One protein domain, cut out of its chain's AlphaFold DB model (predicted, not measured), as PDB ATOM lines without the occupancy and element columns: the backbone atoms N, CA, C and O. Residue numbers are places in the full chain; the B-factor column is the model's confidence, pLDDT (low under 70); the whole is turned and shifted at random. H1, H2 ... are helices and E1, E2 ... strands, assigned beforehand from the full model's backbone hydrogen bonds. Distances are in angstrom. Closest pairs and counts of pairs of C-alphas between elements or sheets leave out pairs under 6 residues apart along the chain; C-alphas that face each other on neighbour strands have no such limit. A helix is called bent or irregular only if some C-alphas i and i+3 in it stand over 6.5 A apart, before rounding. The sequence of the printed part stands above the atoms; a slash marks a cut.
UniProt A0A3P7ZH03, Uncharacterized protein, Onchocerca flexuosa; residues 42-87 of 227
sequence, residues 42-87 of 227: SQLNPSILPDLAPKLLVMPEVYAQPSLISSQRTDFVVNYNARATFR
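Overview. This is residues 42 to 87 of the 227 residues of an uncharacterized protein of Onchocerca flexuosa (UniProt A0A3P7ZH03). Two short parallel strands, E1 and E2, lie side by side as a small ribbon, and a long loop of residues 61 to 82 swings away from the end of E1 and folds back to the start of E2. An irregular helix, H1, comes before the strands and is joined to E1 by a tight turn of chain. The printed part has 46 residues, with one named helix and two named strands in the order H1, E1, E2; the class is mixed, helices and strands, with under half of the residues in named elements. It is only just compact, close to loose, with a radius of gyration of the C-alphas of 10.9 A, and the C-alphas span 31 by 23 by 13 A.

Along the chain. H1 holds residues 42 to 52, from C-alpha 42 at (-57.964, -9.537, -38.537) to C-alpha 52, over 15.4 A. It is irregular, but only just: C-alphas 46 and 49 are 6.8 A apart. E1 holds residues 57 to 60, over 10.1 A, and begins with C-alpha 57 at (-40.944, -9.749, -37.624). E2 holds residues 83 to 86, over 10.3 A, and ends with C-alpha 86 at (-39.343, -13.867, -27.499).

Arrangement. E1 and E2 are parallel neighbours, with 30 degrees between their directions. C-alphas 57 and 83 face each other at 4.5 A, and C-alphas 60 and 86 at 5.1 A. N 84 and O 57, 2.8 A apart, are within hydrogen-bond range, as are N 86 and O 59 at 3.1 A. H1 and E2 are apart. In H1, 4 of 7 O i to N i+4 pairs are within hydrogen-bond range.

Size, cuts and confidence. The two C-alphas farthest apart, those of Lys 55 and Ile 69, are 31.4 A from each other. The link from E1 to E2 is long, with 22 residues. The printed part has no cut. Its mean pLDDT is 89.1, and no printed residue is under 70.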
ATOM      1  N   SER A  42     -57.133  -9.775 -37.351       89.88
ATOM      2  CA  SER A  42     -57.964  -9.537 -38.537       89.88
ATOM      3  C   SER A  42     -57.501  -8.338 -39.370       89.88
ATOM      4  O   SER A  42     -57.741  -8.304 -40.573       89.88
ATOM      5  N   GLN A  43     -56.804  -7.377 -38.759       91.44
ATOM      6  CA  GLN A  43     -56.220  -6.217 -39.437       91.44
ATOM      7  C   GLN A  43     -54.737  -6.446 -39.741       91.44
ATOM      8  O   GLN A  43     -54.259  -6.151 -40.839       91.44
ATOM      9  N   LEU A  44     -54.005  -7.004 -38.772       93.94
ATOM     10  CA  LEU A  44     -52.563  -7.207 -38.854       93.94
ATOM     11  C   LEU A  44     -52.176  -8.170 -39.985       93.94
ATOM     12  O   LEU A  44     -51.323  -7.829 -40.804       93.94
ATOM     13  N   ASN A  45     -52.795  -9.353 -40.045       93.75
ATOM     14  CA  ASN A  45     -52.406 -10.411 -40.980       93.75
ATOM     15  C   ASN A  45     -52.716 -10.095 -42.455       93.75
ATOM     16  O   ASN A  45     -51.817 -10.267 -43.278       93.75
ATOM     17  N   PRO A  46     -53.939  -9.671 -42.836       93.56
ATOM     18  CA  PRO A  46     -54.267  -9.486 -44.248       93.56
ATOM     19  C   PRO A  46     -53.861  -8.119 -44.807       93.56
ATOM     20  O   PRO A  46     -53.650  -8.021 -46.013       93.56
ATOM     21  N   SER A  47     -53.755  -7.081 -43.971       93.12
ATOM     22  CA  SER A  47     -53.557  -5.706 -44.452       93.12
ATOM     23  C   SER A  47     -52.187  -5.147 -44.081       93.12
ATOM     24  O   SER A  47     -51.447  -4.719 -44.960       93.12
ATOM     25  N   ILE A  48     -51.812  -5.170 -42.798       95.00
ATOM     26  CA  ILE A  48     -50.616  -4.452 -42.322       95.00
ATOM     27  C   ILE A  48     -49.321  -5.205 -42.638       95.00
ATOM     28  O   ILE A  48     -48.363  -4.606 -43.118       95.00
ATOM     29  N   LEU A  49     -49.254  -6.510 -42.356       95.38
ATOM     30  CA  LEU A  49     -48.038  -7.294 -42.596       95.38
ATOM     31  C   LEU A  49     -47.657  -7.378 -44.081       95.38
ATOM     32  O   LEU A  49     -46.467  -7.238 -44.369       95.38
ATOM     33  N   PRO A  50     -48.604  -7.573 -45.021       94.50
ATOM     34  CA  PRO A  50     -48.287  -7.553 -46.445       94.50
ATOM     35  C   PRO A  50     -47.839  -6.175 -46.938       94.50
ATOM     36  O   PRO A  50     -46.918  -6.111 -47.747       94.50
ATOM     37  N   ASP A  51     -48.446  -5.095 -46.436       96.06
ATOM     38  CA  ASP A  51     -48.095  -3.718 -46.810       96.06
ATOM     39  C   ASP A  51     -46.705  -3.318 -46.288       96.06
ATOM     40  O   ASP A  51     -45.869  -2.796 -47.024       96.06
ATOM     41  N   LEU A  52     -46.408  -3.644 -45.026       95.62
ATOM     42  CA  LEU A  52     -45.119  -3.334 -44.411       95.62
ATOM     43  C   LEU A  52     -43.981  -4.234 -44.921       95.62
ATOM     44  O   LEU A  52     -42.828  -3.802 -44.960       95.62
ATOM     45  N   ALA A  53     -44.289  -5.495 -45.246       94.19
ATOM     46  CA  ALA A  53     -43.349  -6.528 -45.692       94.19
ATOM     47  C   ALA A  53     -42.008  -6.546 -44.910       94.19
ATOM     48  O   ALA A  53     -40.924  -6.433 -45.501       94.19
ATOM     49  N   PRO A  54     -42.030  -6.663 -43.565       93.81
ATOM     50  CA  PRO A  54     -40.824  -6.542 -42.751       93.81
ATOM     51  C   PRO A  54     -39.809  -7.657 -43.041       93.81
ATOM     52  O   PRO A  54     -40.149  -8.833 -43.112       93.81
ATOM     53  N   LYS A  55     -38.512  -7.333 -43.126       90.38
ATOM     54  CA  LYS A  55     -37.469  -8.361 -43.343       90.38
ATOM     55  C   LYS A  55     -37.424  -9.421 -42.239       90.38
ATOM     56  O   LYS A  55     -37.095 -10.571 -42.512       90.38
ATOM     57  N   LEU A  56     -37.717  -9.015 -41.007       90.62
ATOM     58  CA  LEU A  56     -37.832  -9.884 -39.845       90.62
ATOM     59  C   LEU A  56     -38.903  -9.306 -38.919       90.62
ATOM     60  O   LEU A  56     -38.774  -8.167 -38.472       90.62
ATOM     61  N   LEU A  57     -39.939 -10.087 -38.625       92.88
ATOM     62  CA  LEU A  57     -40.944  -9.749 -37.624       92.88
ATOM     63  C   LEU A  57     -40.511 -10.283 -36.256       92.88
ATOM     64  O   LEU A  57     -40.350 -11.491 -36.090       92.88
ATOM     65  N   VAL A  58     -40.347  -9.401 -35.274       92.06
ATOM     66  CA  VAL A  58     -40.057  -9.788 -33.886       92.06
ATOM     67  C   VAL A  58     -41.332  -9.647 -33.065       92.06
ATOM     68  O   VAL A  58     -41.927  -8.573 -33.046       92.06
ATOM     69  N   MET A  59     -41.769 -10.722 -32.409       92.38
ATOM     70  CA  MET A  59     -43.053 -10.739 -31.699       92.38
ATOM     71  C   MET A  59     -43.038 -11.641 -30.455       92.38
ATOM     72  O   MET A  59     -42.241 -12.575 -30.389       92.38
ATOM     73  N   PRO A  60     -43.925 -11.415 -29.474       92.12
ATOM     74  CA  PRO A  60     -44.110 -12.346 -28.365       92.12
ATOM     75  C   PRO A  60     -44.467 -13.763 -28.833       92.12
ATOM     76  O   PRO A  60     -45.264 -13.944 -29.755       92.12
ATOM     77  N   GLU A  61     -43.920 -14.781 -28.166       91.25
ATOM     78  CA  GLU A  61     -44.171 -16.194 -28.505       91.25
ATOM     79  C   GLU A  61     -45.649 -16.588 -28.404       91.25
ATOM     80  O   GLU A  61     -46.118 -17.420 -29.178       91.25
ATOM     81  N   VAL A  62     -46.405 -15.933 -27.518       89.62
ATOM     82  CA  VAL A  62     -47.844 -16.179 -27.322       89.62
ATOM     83  C   VAL A  62     -48.682 -15.970 -28.586       89.62
ATOM     84  O   VAL A  62     -49.781 -16.498 -28.674       89.62
ATOM     85  N   TYR A  63     -48.164 -15.239 -29.575       91.69
ATOM     86  CA  TYR A  63     -48.851 -14.984 -30.843       91.69
ATOM     87  C   TYR A  63     -48.389 -15.896 -31.986       91.69
ATOM     88  O   TYR A  63     -48.862 -15.770 -33.118       91.69
ATOM     89  N   ALA A  64     -47.440 -16.798 -31.726       90.06
ATOM     90  CA  ALA A  64     -46.883 -17.689 -32.738       90.06
ATOM     91  C   ALA A  64     -47.705 -18.966 -32.944       90.06
ATOM     92  O   ALA A  64     -47.560 -19.608 -33.992       90.06
ATOM     93  N   GLN A  65     -48.535 -19.327 -31.960       86.62
ATOM     94  CA  GLN A  65     -49.334 -20.549 -31.928       86.62
ATOM     95  C   GLN A  65     -50.730 -20.278 -31.345       86.62
ATOM     96  O   GLN A  65     -50.874 -19.369 -30.527       86.62
ATOM     97  N   PRO A  66     -51.755 -21.064 -31.732       84.44
ATOM     98  CA  PRO A  66     -53.080 -20.970 -31.131       84.44
ATOM     99  C   PRO A  66     -53.023 -21.232 -29.623       84.44
ATOM    100  O   PRO A  66     -52.237 -22.060 -29.157       84.44
ATOM    101  N   SER A  67     -53.886 -20.563 -28.856       79.25
ATOM    102  CA  SER A  67     -53.957 -20.795 -27.413       79.25
ATOM    103  C   SER A  67     -54.358 -22.246 -27.105       79.25
ATOM    104  O   SER A  67     -55.163 -22.845 -27.820       79.25
ATOM    105  N   LEU A  68     -53.854 -22.804 -25.998       75.75
ATOM    106  CA  LEU A  68     -54.184 -24.173 -25.567       75.75
ATOM    107  C   LEU A  68     -55.682 -24.366 -25.278       75.75
ATOM    108  O   LEU A  68     -56.196 -25.476 -25.379       75.75
ATOM    109  N   ILE A  69     -56.381 -23.283 -24.933       76.19
ATOM    110  CA  ILE A  69     -57.807 -23.277 -24.580       76.19
ATOM    111  C   ILE A  69     -58.681 -23.183 -25.845       76.19
ATOM    112  O   ILE A  69     -59.835 -23.607 -25.843       76.19
ATOM    113  N   SER A  70     -58.131 -22.671 -26.949       76.50
ATOM    114  CA  SER A  70     -58.829 -22.470 -28.221       76.50
ATOM    115  C   SER A  70     -57.981 -22.917 -29.416       76.50
ATOM    116  O   SER A  70     -57.796 -22.180 -30.381       76.50
ATOM    117  N   SER A  71     -57.497 -24.160 -29.386       75.50
ATOM    118  CA  SER A  71     -56.572 -24.705 -30.396       75.50
ATOM    119  C   SER A  71     -57.096 -24.677 -31.840       75.50
ATOM    120  O   SER A  71     -56.309 -24.654 -32.781       75.50
ATOM    121  N   GLN A  72     -58.419 -24.640 -32.025       78.62
ATOM    122  CA  GLN A  72     -59.074 -24.549 -33.337       78.62
ATOM    123  C   GLN A  72     -59.081 -23.126 -33.922       78.62
ATOM    124  O   GLN A  72     -59.383 -22.946 -35.100       78.62
ATOM    125  N   ARG A  73     -58.776 -22.105 -33.115       77.94
ATOM    126  CA  ARG A  73     -58.820 -20.692 -33.510       77.94
ATOM    127  C   ARG A  73     -57.473 -20.247 -34.065       77.94
ATOM    128  O   ARG A  73     -56.665 -19.618 -33.385       77.94
ATOM    129  N   THR A  74     -57.222 -20.607 -35.320       78.69
ATOM    130  CA  THR A  74     -56.006 -20.214 -36.053       78.69
ATOM    131  C   THR A  74     -55.991 -18.736 -36.447       78.69
ATOM    132  O   THR A  74     -54.958 -18.226 -36.864       78.69
ATOM    133  N   ASP A  75     -57.124 -18.045 -36.315       81.75
ATOM    134  CA  ASP A  75     -57.288 -16.612 -36.559       81.75
ATOM    135  C   ASP A  75     -56.542 -15.731 -35.542       81.75
ATOM    136  O   ASP A  75     -56.189 -14.606 -35.878       81.75
ATOM    137  N   PHE A  76     -56.206 -16.254 -34.356       85.50
ATOM    138  CA  PHE A  76     -55.415 -15.557 -33.326       85.50
ATOM    139  C   PHE A  76     -53.908 -15.837 -33.406       85.50
ATOM    140  O   PHE A  76     -53.199 -15.825 -32.398       85.50
ATOM    141  N   VAL A  77     -53.405 -16.136 -34.602       91.25
ATOM    142  CA  VAL A  77     -51.982 -16.389 -34.840       91.25
ATOM    143  C   VAL A  77     -51.450 -15.366 -35.823       91.25
ATOM    144  O   VAL A  77     -52.057 -15.109 -36.862       91.25
ATOM    145  N   VAL A  78     -50.284 -14.797 -35.523       93.81
ATOM    146  CA  VAL A  78     -49.599 -13.908 -36.462       93.81
ATOM    147  C   VAL A  78     -48.947 -14.737 -37.563       93.81
ATOM    148  O   VAL A  78     -48.034 -15.528 -37.303       93.81
ATOM    149  N   ASN A  79     -49.401 -14.553 -38.800       88.50
ATOM    150  CA  ASN A  79     -48.951 -15.328 -39.950       88.50
ATOM    151  C   ASN A  79     -47.867 -14.572 -40.730       88.50
ATOM    152  O   ASN A  79     -48.160 -13.745 -41.590       88.50
ATOM    153  N   TYR A  80     -46.600 -14.855 -40.416       93.06
ATOM    154  CA  TYR A  80     -45.458 -14.274 -41.119       93.06
ATOM    155  C   TYR A  80     -44.266 -15.231 -41.133       93.06
ATOM    156  O   TYR A  80     -43.843 -15.709 -40.084       93.06
ATOM    157  N   ASN A  81     -43.706 -15.511 -42.311       90.31
ATOM    158  CA  ASN A  81     -42.671 -16.541 -42.459       90.31
ATOM    159  C   ASN A  81     -41.334 -16.139 -41.818       90.31
ATOM    160  O   ASN A  81     -40.733 -16.920 -41.082       90.31
ATOM    161  N   ALA A  82     -40.862 -14.918 -42.083       91.38
ATOM    162  CA  ALA A  82     -39.601 -14.414 -41.549       91.38
ATOM    163  C   ALA A  82     -39.829 -13.790 -40.168       91.38
ATOM    164  O   ALA A  82     -39.896 -12.570 -40.029       91.38
ATOM    165  N   ARG A  83     -40.001 -14.636 -39.148       91.62
ATOM    166  CA  ARG A  83     -40.310 -14.205 -37.779       91.62
ATOM    167  C   ARG A  83     -39.350 -14.771 -36.742       91.62
ATOM    168  O   ARG A  83     -38.803 -15.858 -36.911       91.62
ATOM    169  N   ALA A  84     -39.203 -14.044 -35.646       91.19
ATOM    170  CA  ALA A  84     -38.506 -14.481 -34.452       91.19
ATOM    171  C   ALA A  84     -39.342 -14.143 -33.213       91.19
ATOM    172  O   ALA A  84     -39.976 -13.088 -33.143       91.19
ATOM    173  N   THR A  85     -39.362 -15.063 -32.253       92.12
ATOM    174  CA  THR A  85     -40.199 -14.958 -31.058       92.12
ATOM    175  C   THR A  85     -39.372 -14.723 -29.806       92.12
ATOM    176  O   THR A  85     -38.228 -15.165 -29.731       92.12
ATOM    177  N   PHE A  86     -39.960 -14.062 -28.812       91.69
ATOM    178  CA  PHE A  86     -39.343 -13.867 -27.499       91.69
ATOM    179  C   PHE A  86     -40.351 -14.082 -26.366       91.69
ATOM    180  O   PHE A  86     -41.563 -13.913 -26.563       91.69
ATOM    181  N   ARG A  87     -39.853 -14.415 -25.168       91.69
ATOM    182  CA  ARG A  87     -40.630 -14.373 -23.923       91.69
ATOM    183  C   ARG A  87     -40.241 -13.156 -23.099       91.69
ATOM    184  O   ARG A  87     -39.160 -12.587 -23.247       91.69
TER     185      ARG A  87